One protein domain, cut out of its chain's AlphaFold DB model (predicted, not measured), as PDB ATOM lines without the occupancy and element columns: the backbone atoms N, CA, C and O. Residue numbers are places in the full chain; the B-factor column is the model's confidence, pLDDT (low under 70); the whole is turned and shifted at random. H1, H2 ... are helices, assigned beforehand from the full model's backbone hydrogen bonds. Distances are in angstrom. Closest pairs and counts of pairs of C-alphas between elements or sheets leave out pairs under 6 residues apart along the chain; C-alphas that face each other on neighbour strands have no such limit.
ATOM      1  N   ALA A   9      81.818 185.339 206.268       96.00
ATOM      2  CA  ALA A   9      80.596 186.127 206.395       96.00
ATOM      3  C   ALA A   9      79.378 185.299 205.962       96.00
ATOM      4  O   ALA A   9      78.334 185.354 206.609       96.00
ATOM      5  N   ALA A  10      79.530 184.484 204.916       96.00
ATOM      6  CA  ALA A  10      78.526 183.519 204.495       96.00
ATOM      7  C   ALA A  10      78.276 182.461 205.582       96.00
ATOM      8  O   ALA A  10      77.120 182.161 205.876       96.00
ATOM      9  N   VAL A  11      79.340 181.962 206.227       96.56
ATOM     10  CA  VAL A  11      79.236 181.024 207.361       96.56
ATOM     11  C   VAL A  11      78.531 181.658 208.564       96.56
ATOM     12  O   VAL A  11      77.602 181.057 209.095       96.56
ATOM     13  N   ASP A  12      78.900 182.877 208.981       96.69
ATOM     14  CA  ASP A  12      78.220 183.579 210.089       96.69
ATOM     15  C   ASP A  12      76.742 183.833 209.770       96.69
ATOM     16  O   ASP A  12      75.875 183.594 210.611       96.69
ATOM     17  N   ARG A  13      76.428 184.243 208.537       95.19
ATOM     18  CA  ARG A  13      75.042 184.420 208.099       95.19
ATOM     19  C   ARG A  13      74.266 183.105 208.163       95.19
ATOM     20  O   ARG A  13      73.156 183.084 208.690       95.19
ATOM     21  N   PHE A  14      74.845 182.018 207.654       94.69
ATOM     22  CA  PHE A  14      74.219 180.701 207.709       94.69
ATOM     23  C   PHE A  14      73.982 180.247 209.146       94.69
ATOM     24  O   PHE A  14      72.869 179.865 209.492       94.69
ATOM     25  N   PHE A  15      74.984 180.393 210.009       95.38
ATOM     26  CA  PHE A  15      74.861 180.098 211.429       95.38
ATOM     27  C   PHE A  15      73.726 180.893 212.099       95.38
ATOM     28  O   PHE A  15      72.950 180.341 212.880       95.38
ATOM     29  N   ARG A  16      73.592 182.190 211.804       94.38
ATOM     30  CA  ARG A  16      72.561 183.039 212.422       94.38
ATOM     31  C   ARG A  16      71.154 182.727 211.934       94.38
ATOM     32  O   ARG A  16      70.226 182.733 212.737       94.38
ATOM     33  N   GLU A  17      70.996 182.513 210.634       93.94
ATOM     34  CA  GLU A  17      69.679 182.396 210.005       93.94
ATOM     35  C   GLU A  17      69.185 180.945 209.923       93.94
ATOM     36  O   GLU A  17      67.976 180.708 209.932       93.94
ATOM     37  N   TYR A  18      70.103 179.975 209.852       91.12
ATOM     38  CA  TYR A  18      69.805 178.610 209.417       91.12
ATOM     39  C   TYR A  18      70.451 177.497 210.252       91.12
ATOM     40  O   TYR A  18      70.289 176.338 209.884       91.12
ATOM     41  N   ARG A  19      71.114 177.770 211.388       89.94
ATOM     42  CA  ARG A  19      71.705 176.697 212.231       89.94
ATOM     43  C   ARG A  19      70.710 175.616 212.664       89.94
ATOM     44  O   ARG A  19      71.101 174.492 212.926       89.94
ATOM     45  N   GLN A  20      69.421 175.941 212.754       90.62
ATOM     46  CA  GLN A  20      68.357 174.976 213.053       90.62
ATOM     47  C   GLN A  20      68.097 173.975 211.916       90.62
ATOM     48  O   GLN A  20      67.396 172.991 212.121       90.62
ATOM     49  N   CYS A  21      68.607 174.256 210.718       89.50
ATOM     50  CA  CYS A  21      68.517 173.416 209.529       89.50
ATOM     51  C   CYS A  21      69.821 172.655 209.258       89.50
ATOM     52  O   CYS A  21      69.899 171.939 208.263       89.50
ATOM     53  N   ASP A  22      70.842 172.846 210.095       90.00
ATOM     54  CA  ASP A  22      72.150 172.215 209.968       90.00
ATOM     55  C   ASP A  22      72.090 170.765 210.474       90.00
ATOM     56  O   ASP A  22      72.543 170.432 211.565       90.00
ATOM     57  N   ASP A  23      71.431 169.916 209.686       89.50
ATOM     58  CA  ASP A  23      71.214 168.497 209.963       89.50
ATOM     59  C   ASP A  23      71.356 167.661 208.677       89.50
ATOM     60  O   ASP A  23      71.171 168.162 207.559       89.50
ATOM     61  N   GLY A  24      71.711 166.383 208.831       88.81
ATOM     62  CA  GLY A  24      71.938 165.450 207.722       88.81
ATOM     63  C   GLY A  24      72.867 166.013 206.637       88.81
ATOM     64  O   GLY A  24      73.914 166.585 206.928       88.81
ATOM     65  N   GLY A  25      72.464 165.905 205.367       82.62
ATOM     66  CA  GLY A  25      73.280 166.365 204.232       82.62
ATOM     67  C   GLY A  25      73.550 167.878 204.193       82.62
ATOM     68  O   GLY A  25      74.495 168.311 203.535       82.62
ATOM     69  N   ILE A  26      72.761 168.705 204.894       86.44
ATOM     70  CA  ILE A  26      73.077 170.137 205.039       86.44
ATOM     71  C   ILE A  26      74.281 170.298 205.967       86.44
ATOM     72  O   ILE A  26      75.203 171.029 205.616       86.44
ATOM     73  N   ALA A  27      74.298 169.575 207.091       90.94
ATOM     74  CA  ALA A  27      75.418 169.584 208.025       90.94
ATOM     75  C   ALA A  27      76.705 169.040 207.396       90.94
ATOM     76  O   ALA A  27      77.777 169.595 207.633       90.94
ATOM     77  N   GLU A  28      76.616 168.001 206.563       90.50
ATOM     78  CA  GLU A  28      77.771 167.489 205.812       90.50
ATOM     79  C   GLU A  28      78.331 168.560 204.869       90.50
ATOM     80  O   GLU A  28      79.510 168.900 204.959       90.50
ATOM     81  N   GLY A  29      77.477 169.197 204.060       92.06
ATOM     82  CA  GLY A  29      77.915 170.297 203.200       92.06
ATOM     83  C   GLY A  29      78.514 171.468 203.989       92.06
ATOM     84  O   GLY A  29      79.530 172.036 203.581       92.06
ATOM     85  N   SER A  30      77.912 171.844 205.124       93.44
ATOM     86  CA  SER A  30      78.434 172.906 205.997       93.44
ATOM     87  C   SER A  30      79.811 172.536 206.541       93.44
ATOM     88  O   SER A  30      80.700 173.389 206.595       93.44
ATOM     89  N   SER A  31      79.995 171.260 206.896       96.25
ATOM     90  CA  SER A  31      81.269 170.718 207.365       96.25
ATOM     91  C   SER A  31      82.338 170.860 206.288       96.25
ATOM     92  O   SER A  31      83.379 171.461 206.558       96.25
ATOM     93  N   ASP A  32      82.058 170.428 205.057       95.38
ATOM     94  CA  ASP A  32      82.992 170.544 203.929       95.38
ATOM     95  C   ASP A  32      83.384 171.998 203.652       95.38
ATOM     96  O   ASP A  32      84.559 172.320 203.466       95.38
ATOM     97  N   ALA A  33      82.417 172.915 203.677       95.75
ATOM     98  CA  ALA A  33      82.679 174.333 203.464       95.75
ATOM     99  C   ALA A  33      83.573 174.937 204.561       95.75
ATOM    100  O   ALA A  33      84.551 175.634 204.266       95.75
ATOM    101  N   VAL A  34      83.270 174.655 205.833       97.44
ATOM    102  CA  VAL A  34      84.087 175.102 206.969       97.44
ATOM    103  C   VAL A  34      85.494 174.510 206.880       97.44
ATOM    104  O   VAL A  34      86.475 175.246 207.028       97.44
ATOM    105  N   ALA A  35      85.606 173.213 206.600       97.56
ATOM    106  CA  ALA A  35      86.881 172.529 206.460       97.56
ATOM    107  C   ALA A  35      87.717 173.136 205.333       97.56
ATOM    108  O   ALA A  35      88.877 173.481 205.558       97.56
ATOM    109  N   HIS A  36      87.114 173.391 204.173       96.50
ATOM    110  CA  HIS A  36      87.787 174.011 203.040       96.50
ATOM    111  C   HIS A  36      88.350 175.398 203.381       96.50
ATOM    112  O   HIS A  36      89.491 175.709 203.024       96.50
ATOM    113  N   LEU A  37      87.592 176.233 204.102       98.06
ATOM    114  CA  LEU A  37      88.058 177.552 204.540       98.06
ATOM    115  C   LEU A  37      89.238 177.456 205.515       98.06
ATOM    116  O   LEU A  37      90.203 178.216 205.395       98.06
ATOM    117  N   LEU A  38      89.194 176.514 206.459       98.00
ATOM    118  CA  LEU A  38      90.282 176.288 207.415       98.00
ATOM    119  C   LEU A  38      91.514 175.642 206.762       98.00
ATOM    120  O   LEU A  38      92.648 175.976 207.097       98.00
ATOM    121  N   ALA A  39      91.329 174.735 205.813       97.81
ATOM    122  CA  ALA A  39      92.429 174.061 205.142       97.81
ATOM    123  C   ALA A  39      93.114 174.981 204.120       97.81
ATOM    124  O   ALA A  39      94.343 175.068 204.090       97.81
ATOM    125  N   ASN A  40      92.327 175.699 203.312       96.94
ATOM    126  CA  ASN A  40      92.808 176.329 202.080       96.94
ATOM    127  C   ASN A  40      92.749 177.868 202.100       96.94
ATOM    128  O   ASN A  40      93.411 178.512 201.288       96.94
ATOM    129  N   GLN A  41      92.023 178.485 203.039       96.94
ATOM    130  CA  GLN A  41      91.929 179.947 203.174       96.94
ATOM    131  C   GLN A  41      92.395 180.460 204.543       96.94
ATOM    132  O   GLN A  41      91.897 181.473 205.043       96.94
ATOM    133  N   TRP A  42      93.393 179.810 205.147       97.19
ATOM    134  CA  TRP A  42      93.859 180.100 206.510       97.19
ATOM    135  C   TRP A  42      94.183 181.577 206.790       97.19
ATOM    136  O   TRP A  42      93.922 182.076 207.883       97.19
ATOM    137  N   GLY A  43      94.676 182.324 205.793       96.62
ATOM    138  CA  GLY A  43      94.948 183.764 205.920       96.62
ATOM    139  C   GLY A  43      93.719 184.614 206.288       96.62
ATOM    140  O   GLY A  43      93.859 185.754 206.723       96.62
ATOM    141  N   THR A  44      92.510 184.064 206.158       96.94
ATOM    142  CA  THR A  44      91.252 184.712 206.549       96.94
ATOM    143  C   THR A  44      90.821 184.406 207.988       96.94
ATOM    144  O   THR A  44      89.834 184.983 208.445       96.94
ATOM    145  N   LEU A  45      91.567 183.582 208.736       96.75
ATOM    146  CA  LEU A  45      91.285 183.238 210.136       96.75
ATOM    147  C   LEU A  45      91.046 184.463 211.048       96.75
ATOM    148  O   LEU A  45      90.118 184.408 211.856       96.75
ATOM    149  N   PRO A  46      91.758 185.604 210.904       95.94
ATOM    150  CA  PRO A  46      91.446 186.805 211.680       95.94
ATOM    151  C   PRO A  46      90.013 187.326 211.488       95.94
ATOM    152  O   PRO A  46      89.428 187.869 212.425       95.94
ATOM    153  N   LYS A  47      89.410 187.128 210.306       97.12
ATOM    154  CA  LYS A  47      88.003 187.488 210.058       97.12
ATOM    155  C   LYS A  47      87.064 186.586 210.859       97.12
ATOM    156  O   LYS A  47      86.159 187.100 211.510       97.12
ATOM    157  N   LEU A  48      87.318 185.273 210.875       97.75
ATOM    158  CA  LEU A  48      86.576 184.338 211.724       97.75
ATOM    159  C   LEU A  48      86.699 184.716 213.206       97.75
ATOM    160  O   LEU A  48      85.702 184.745 213.918       97.75
ATOM    161  N   GLN A  49      87.902 185.060 213.672       96.75
ATOM    162  CA  GLN A  49      88.107 185.480 215.062       96.75
ATOM    163  C   GLN A  49      87.288 186.728 215.413       96.75
ATOM    164  O   GLN A  49      86.660 186.761 216.469       96.75
ATOM    165  N   ALA A  50      87.260 187.732 214.534       96.88
ATOM    166  CA  ALA A  50      86.455 188.935 214.737       96.88
ATOM    167  C   ALA A  50      84.946 188.630 214.786       96.88
ATOM    168  O   ALA A  50      84.221 189.243 215.568       96.88
ATOM    169  N   LEU A  51      84.471 187.668 213.989       97.81
ATOM    170  CA  LEU A  51      83.078 187.209 214.030       97.81
ATOM    171  C   LEU A  51      82.774 186.459 215.330       97.81
ATOM    172  O   LEU A  51      81.798 186.785 215.995       97.81
ATOM    173  N   ILE A  52      83.655 185.552 215.764       97.62
ATOM    174  CA  ILE A  52      83.534 184.837 217.046       97.62
ATOM    175  C   ILE A  52      83.516 185.805 218.237       97.62
ATOM    176  O   ILE A  52      82.787 185.586 219.197       97.62
ATOM    177  N   GLN A  53      84.295 186.887 218.196       96.00
ATOM    178  CA  GLN A  53      84.260 187.905 219.252       96.00
ATOM    179  C   GLN A  53      82.896 188.598 219.352       96.00
ATOM    180  O   GLN A  53      82.486 188.976 220.448       96.00
ATOM    181  N   ARG A  54      82.194 188.764 218.225       96.88
ATOM    182  CA  ARG A  54      80.842 189.342 218.177       96.88
ATOM    183  C   ARG A  54      79.759 188.314 218.502       96.88
ATOM    184  O   ARG A  54      78.735 188.678 219.061       96.88
ATOM    185  N   GLU A  55      79.988 187.053 218.149       96.25
ATOM    186  CA  GLU A  55      79.062 185.933 218.319       96.25
ATOM    187  C   GLU A  55      79.810 184.698 218.832       96.25
ATOM    188  O   GLU A  55      80.223 183.839 218.047       96.25
ATOM    189  N   PRO A  56      80.001 184.579 220.158       96.25
ATOM    190  CA  PRO A  56      80.806 183.503 220.733       96.25
ATOM    191  C   PRO A  56      80.305 182.096 220.391       96.25
ATOM    192  O   PRO A  56      81.107 181.165 220.309       96.25
ATOM    193  N   ALA A  57      79.000 181.932 220.145       96.50
ATOM    194  CA  ALA A  57      78.404 180.651 219.774       96.50
ATOM    195  C   ALA A  57      78.878 180.138 218.399       96.50
ATOM    196  O   ALA A  57      78.949 178.923 218.201       96.50
ATOM    197  N   LEU A  58      79.306 181.030 217.493       97.12
ATOM    198  CA  LEU A  58      79.873 180.656 216.193       97.12
ATOM    199  C   LEU A  58      81.126 179.785 216.347       97.12
ATOM    200  O   LEU A  58      81.406 178.926 215.515       97.12
ATOM    201  N   ARG A  59      81.878 179.963 217.441       97.81
ATOM    202  CA  ARG A  59      83.060 179.143 217.713       97.81
ATOM    203  C   ARG A  59      82.706 177.666 217.850       97.81
ATOM    204  O   ARG A  59      83.396 176.831 217.279       97.81
ATOM    205  N   ALA A  60      81.685 177.354 218.645       97.12
ATOM    206  CA  ALA A  60      81.281 175.972 218.881       97.12
ATOM    207  C   ALA A  60      80.774 175.336 217.584       97.12
ATOM    208  O   ALA A  60      81.165 174.222 217.265       97.12
ATOM    209  N   PHE A  61      79.998 176.091 216.802       97.31
ATOM    210  CA  PHE A  61      79.542 175.682 215.478       97.31
ATOM    211  C   PHE A  61      80.712 175.285 214.565       97.31
ATOM    212  O   PHE A  61      80.771 174.150 214.107       97.31
ATOM    213  N   VAL A  62      81.706 176.164 214.387       98.00
ATOM    214  CA  VAL A  62      82.879 175.865 213.542       98.00
ATOM    215  C   VAL A  62      83.650 174.638 214.029       98.00
ATOM    216  O   VAL A  62      84.072 173.828 213.214       98.00
ATOM    217  N   LEU A  63      83.847 174.486 215.342       98.44
ATOM    218  CA  LEU A  63      84.584 173.339 215.878       98.44
ATOM    219  C   LEU A  63      83.816 172.019 215.717       98.44
ATOM    220  O   LEU A  63      84.446 171.007 215.436       98.44
ATOM    221  N   ASN A  64      82.486 172.029 215.840       97.12
ATOM    222  CA  ASN A  64      81.650 170.836 215.650       97.12
ATOM    223  C   ASN A  64      81.627 170.351 214.188       97.12
ATOM    224  O   ASN A  64      81.400 169.171 213.929       97.12
ATOM    225  N   HIS A  65      81.903 171.249 213.242       97.94
ATOM    226  CA  HIS A  65      82.052 170.926 211.824       97.94
ATOM    227  C   HIS A  65      83.420 170.348 211.449       97.94
ATOM    228  O   HIS A  65      83.610 169.935 210.311       97.94
ATOM    229  N   ILE A  66      84.371 170.286 212.385       98.25
ATOM    230  CA  ILE A  66      85.616 169.536 212.213       98.25
ATOM    231  C   ILE A  66      85.383 168.134 212.780       98.25
ATOM    232  O   ILE A  66      85.589 167.893 213.969       98.25
ATOM    233  N   ASN A  67      84.905 167.223 211.939       96.94
ATOM    234  CA  ASN A  67      84.494 165.881 212.348       96.94
ATOM    235  C   ASN A  67      84.925 164.815 211.320       96.94
ATOM    236  O   ASN A  67      85.633 165.113 210.358       96.94
ATOM    237  N   SER A  68      84.549 163.559 211.563       96.25
ATOM    238  CA  SER A  68      85.003 162.392 210.795       96.25
ATOM    239  C   SER A  68      84.372 162.243 209.407       96.25
ATOM    240  O   SER A  68      84.782 161.351 208.669       96.25
ATOM    241  N   THR A  69      83.393 163.076 209.029       95.12
ATOM    242  CA  THR A  69      82.827 163.047 207.667       95.12
ATOM    243  C   THR A  69      83.705 163.780 206.656       95.12
ATOM    244  O   THR A  69      83.482 163.654 205.458       95.12
ATOM    245  N   LEU A  70      84.680 164.558 207.134       96.50
ATOM    246  CA  LEU A  70      85.563 165.363 206.304       96.50
ATOM    247  C   LEU A  70      86.628 164.531 205.592       96.50
ATOM    248  O   LEU A  70      87.089 163.499 206.086       96.50
ATOM    249  N   ASP A  71      87.109 165.067 204.472       94.94
ATOM    250  CA  ASP A  71      88.295 164.548 203.809       94.94
ATOM    251  C   ASP A  71      89.527 164.592 204.738       94.94
ATOM    252  O   ASP A  71      89.803 165.574 205.439       94.94
ATOM    253  N   THR A  72      90.285 163.495 204.746       96.38
ATOM    254  CA  THR A  72      91.440 163.330 205.640       96.38
ATOM    255  C   THR A  72      92.566 164.318 205.320       96.38
ATOM    256  O   THR A  72      93.273 164.748 206.239       96.38
ATOM    257  N   ASP A  73      92.738 164.732 204.060       96.88
ATOM    258  CA  ASP A  73      93.751 165.722 203.694       96.88
ATOM    259  C   ASP A  73      93.385 167.105 204.237       96.88
ATOM    260  O   ASP A  73      94.260 167.814 204.745       96.88
ATOM    261  N   ASP A  74      92.105 167.481 204.206       97.69
ATOM    262  CA  ASP A  74      91.647 168.730 204.814       97.69
ATOM    263  C   ASP A  74      91.810 168.701 206.341       97.69
ATOM    264  O   ASP A  74      92.375 169.643 206.904       97.69
ATOM    265  N   LEU A  75      91.458 167.602 207.022       98.44
ATOM    266  CA  LEU A  75      91.718 167.434 208.463       98.44
ATOM    267  C   LEU A  75      93.206 167.623 208.807       98.44
ATOM    268  O   LEU A  75      93.560 168.375 209.725       98.44
ATOM    269  N   ASN A  76      94.098 166.991 208.043       97.94
ATOM    270  CA  ASN A  76      95.540 167.107 208.242       97.94
ATOM    271  C   ASN A  76      96.049 168.537 208.001       97.94
ATOM    272  O   ASN A  76      96.823 169.054 208.816       97.94
ATOM    273  N   LYS A  77      95.580 169.213 206.945       98.38
ATOM    274  CA  LYS A  77      95.915 170.623 206.673       98.38
ATOM    275  C   LYS A  77      95.443 171.541 207.793       98.38
ATOM    276  O   LYS A  77      96.207 172.397 208.233       98.38
ATOM    277  N   ILE A  78      94.226 171.346 208.306       98.38
ATOM    278  CA  ILE A  78      93.694 172.123 209.434       98.38
ATOM    279  C   ILE A  78      94.594 171.953 210.657       98.38
ATOM    280  O   ILE A  78      94.996 172.946 211.270       98.38
ATOM    281  N   LYS A  79      94.973 170.714 210.995       98.25
ATOM    282  CA  LYS A  79      95.883 170.446 212.118       98.25
ATOM    283  C   LYS A  79      97.248 171.101 211.915       98.25
ATOM    284  O   LYS A  79      97.779 171.695 212.859       98.25
ATOM    285  N   GLN A  80      97.804 171.020 210.707       98.19
ATOM    286  CA  GLN A  80      99.085 171.633 210.368       98.19
ATOM    287  C   GLN A  80      99.013 173.154 210.514       98.19
ATOM    288  O   GLN A  80      99.797 173.728 211.271       98.19
ATOM    289  N   ASN A  81      98.033 173.795 209.879       98.12
ATOM    290  CA  ASN A  81      97.825 175.237 209.934       98.12
ATOM    291  C   ASN A  81      97.625 175.727 211.377       98.12
ATOM    292  O   ASN A  81      98.278 176.677 211.817       98.12
ATOM    293  N   ALA A  82      96.801 175.020 212.157       97.69
ATOM    294  CA  ALA A  82      96.560 175.315 213.566       97.69
ATOM    295  C   ALA A  82      97.801 175.130 214.454       97.69
ATOM    296  O   ALA A  82      97.835 175.656 215.567       97.69
ATOM    297  N   SER A  83      98.808 174.381 214.005       96.56
ATOM    298  CA  SER A  83     100.048 174.147 214.753       96.56
ATOM    299  C   SER A  83     101.158 175.117 214.354       96.56
ATOM    300  O   SER A  83     101.864 175.619 215.222       96.56
ATOM    301  N   THR A  84     101.309 175.402 213.059       96.44
ATOM    302  CA  THR A  84     102.462 176.143 212.521       96.44
ATOM    303  C   THR A  84     102.157 177.601 212.210       96.44
ATOM    304  O   THR A  84     103.053 178.437 212.257       96.44
ATOM    305  N   SER A  85     100.898 177.913 211.902       96.44
ATOM    306  CA  SER A  85     100.475 179.208 211.357       96.44
ATOM    307  C   SER A  85      99.414 179.879 212.228       96.44
ATOM    308  O   SER A  85      98.682 180.758 211.772       96.44
ATOM    309  N   CYS A  86      99.289 179.453 213.487       96.25
ATOM    310  CA  CYS A  86      98.303 180.013 214.397       96.25
ATOM    311  C   CYS A  86      98.700 181.435 214.838       96.25
ATOM    312  O   CYS A  86      99.792 181.619 215.384       96.25
ATOM    313  N   PRO A  87      97.826 182.444 214.674       92.62
ATOM    314  CA  PRO A  87      98.100 183.781 215.179       92.62
ATOM    315  C   PRO A  87      98.090 183.791 216.721       92.62
ATOM    316  O   PRO A  87      97.266 183.100 217.327       92.62
ATOM    317  N   PRO A  88      98.917 184.623 217.387       89.31
ATOM    318  CA  PRO A  88      98.956 184.697 218.853       89.31
ATOM    319  C   PRO A  88      97.590 184.985 219.495       89.31
ATOM    320  O   PRO A  88      97.231 184.382 220.504       89.31
ATOM    321  N   SER A  89      96.779 185.844 218.870       88.50
ATOM    322  CA  SER A  89      95.414 186.172 219.314       88.50
ATOM    323  C   SER A  89      94.415 185.014 219.164       88.50
ATOM    324  O   SER A  89      93.290 185.100 219.656       88.50
ATOM    325  N   GLY A  90      94.792 183.941 218.459       90.94
ATOM    326  CA  GLY A  90      93.947 182.797 218.111       90.94
ATOM    327  C   GLY A  90      94.324 181.493 218.794       90.94
ATOM    328  O   GLY A  90      93.709 180.473 218.491       90.94
ATOM    329  N   ALA A  91      95.277 181.505 219.733       94.44
ATOM    330  CA  ALA A  91      95.818 180.296 220.357       94.44
ATOM    331  C   ALA A  91      94.733 179.341 220.887       94.44
ATOM    332  O   ALA A  91      94.781 178.136 220.640       94.44
ATOM    333  N   SER A  92      93.710 179.888 221.554       95.19
ATOM    334  CA  SER A  92      92.578 179.104 222.057       95.19
ATOM    335  C   SER A  92      91.761 178.466 220.929       95.19
ATOM    336  O   SER A  92      91.350 177.315 221.056       95.19
ATOM    337  N   LEU A  93      91.503 179.189 219.834       97.19
ATOM    338  CA  LEU A  93      90.734 178.678 218.696       97.19
ATOM    339  C   LEU A  93      91.501 177.557 217.985       97.19
ATOM    340  O   LEU A  93      90.950 176.479 217.785       97.19
ATOM    341  N   CYS A  94      92.789 177.771 217.708       98.31
ATOM    342  CA  CYS A  94      93.652 176.759 217.102       98.31
ATOM    343  C   CYS A  94      93.782 175.502 217.973       98.31
ATOM    344  O   CYS A  94      93.810 174.394 217.449       98.31
ATOM    345  N   ALA A  95      93.843 175.647 219.302       98.06
ATOM    346  CA  ALA A  95      93.842 174.499 220.208       98.06
ATOM    347  C   ALA A  95      92.555 173.671 220.079       98.06
ATOM    348  O   ALA A  95      92.633 172.451 219.967       98.06
ATOM    349  N   GLY A  96      91.396 174.339 220.010       98.25
ATOM    350  CA  GLY A  96      90.118 173.678 219.750       98.25
ATOM    351  C   GLY A  96      90.097 172.947 218.406       98.25
ATOM    352  O   GLY A  96      89.653 171.807 218.349       98.25
ATOM    353  N   MET A  97      90.642 173.557 217.349       98.44
ATOM    354  CA  MET A  97      90.729 172.930 216.023       98.44
ATOM    355  C   MET A  97      91.585 171.663 216.045       98.44
ATOM    356  O   MET A  97      91.160 170.636 215.533       98.44
ATOM    357  N   ARG A  98      92.768 171.700 216.675       98.19
ATOM    358  CA  ARG A  98      93.634 170.512 216.789       98.19
ATOM    359  C   ARG A  98      92.943 169.379 217.538       98.19
ATOM    360  O   ARG A  98      93.005 168.241 217.090       98.19
ATOM    361  N   GLN A  99      92.268 169.701 218.640       98.25
ATOM    362  CA  GLN A  99      91.515 168.717 219.411       98.25
ATOM    363  C   GLN A  99      90.370 168.111 218.589       98.25
ATOM    364  O   GLN A  99      90.185 166.898 218.626       98.25
ATOM    365  N   ALA A 100      89.626 168.927 217.840       98.38
ATOM    366  CA  ALA A 100      88.544 168.446 216.985       98.38
ATOM    367  C   ALA A 100      89.072 167.530 215.866       98.38
ATOM    368  O   ALA A 100      88.555 166.433 215.683       98.38
ATOM    369  N   VAL A 101      90.184 167.898 215.211       98.19
ATOM    370  CA  VAL A 101      90.838 167.019 214.222       98.19
ATOM    371  C   VAL A 101      91.276 165.692 214.851       98.19
ATOM    372  O   VAL A 101      91.076 164.631 214.273       98.19
ATOM    373  N   GLU A 102      91.863 165.717 216.046       97.25
ATOM    374  CA  GLU A 102      92.271 164.489 216.742       97.25
ATOM    375  C   GLU A 102      91.097 163.598 217.142       97.25
ATOM    376  O   GLU A 102      91.291 162.401 217.328       97.25
ATOM    377  N   GLN A 103      89.903 164.158 217.312       97.06
ATOM    378  CA  GLN A 103      88.685 163.385 217.534       97.06
ATOM    379  C   GLN A 103      88.128 162.831 216.221       97.06
ATOM    380  O   GLN A 103      87.666 161.698 216.210       97.06
ATOM    381  N   ALA A 104      88.218 163.593 215.131       96.88
ATOM    382  CA  ALA A 104      87.770 163.188 213.801       96.88
ATOM    383  C   ALA A 104      88.580 162.024 213.204       96.88
ATOM    384  O   ALA A 104      88.035 161.228 212.449       96.88
ATOM    385  N   LEU A 105      89.875 161.935 213.530       94.06
ATOM    386  CA  LEU A 105      90.798 160.917 213.006       94.06
ATOM    387  C   LEU A 105      90.887 159.637 213.859       94.06
ATOM    388  O   LEU A 105      91.744 158.793 213.592       94.06
ATOM    389  N   LYS A 106      90.085 159.521 214.920       87.31
ATOM    390  CA  LYS A 106      90.023 158.319 215.767       87.31
ATOM    391  C   LYS A 106      88.995 157.334 215.244       87.31
ATOM    392  O   LYS A 106      89.305 156.126 215.309       87.31
TER     393      LYS A 106
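Overview. This is residues 9 to 106 of the 106 residues of an uncharacterized protein of Rhodanobacter sp. 115 (UniProt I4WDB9). Six helices form a compact slab: H2 runs from the end where H1 lies toward H5, short H4 crosses over H2, and H5 and H6 make a helical hairpin at the opposite end. H3 lies along one edge, meeting H4 at a corner. The printed part has 98 residues, with H1 to H6 in chain order, no named strand and an all-helix class. The radius of gyration of the C-alphas is 12.4 A, and the spans are 34 by 31 by 19 A.

Along the chain. H1, residues 9 to 21, begins with C-alpha 9 at (80.596, 186.127, 206.395). H2, residues 24 to 40, is 24.2 A long. H3, residues 42 to 54, is 19.8 A long. H4 is residues 57 to 64, and H5 is residues 72 to 84. H6, residues 88 to 104, is 24.8 A long, has a kink of 26 degrees near residue 95, and ends with C-alpha 104 at (87.770, 163.188, 213.801).

Arrangement. H4 is the hub. Its residue Leu 63 and Met 97 of H6 have the closest C-alphas, 6.2 A, at a steep tilt of 39 degrees. H1 only just touches H4, with 3 pairs of C-alphas within 8 A; the closest are Phe 15 and Leu 58, 6.9 A. H3 and H4 touch only at the corner, and only just, with 3 pairs; the closest C-alphas are Ile 52 and Leu 58, 5.6 A. H5 and H6 touch as a hairpin, at a shallow tilt of 30 degrees, opposite ways; the closest C-alphas are Ala 82 and Cys 94, 4.8 A. H2 touches H5 with residues 35 to 40 alone; the closest C-alphas are Ala 39 and Ile 78, 4.9 A. H2 and H6 are apart. Every O i to N i+4 pair is within hydrogen-bond range in H2, H4 and H5, against 7 of 9 in H1, 6 of 9 in H3 and 11 of 13 in H6.

Size, cuts and confidence. The C-alphas farthest apart, Gly 24 and Pro 88, are 35.0 A apart. The printed part has no cut and no long link. No printed residue is under 70 in pLDDT.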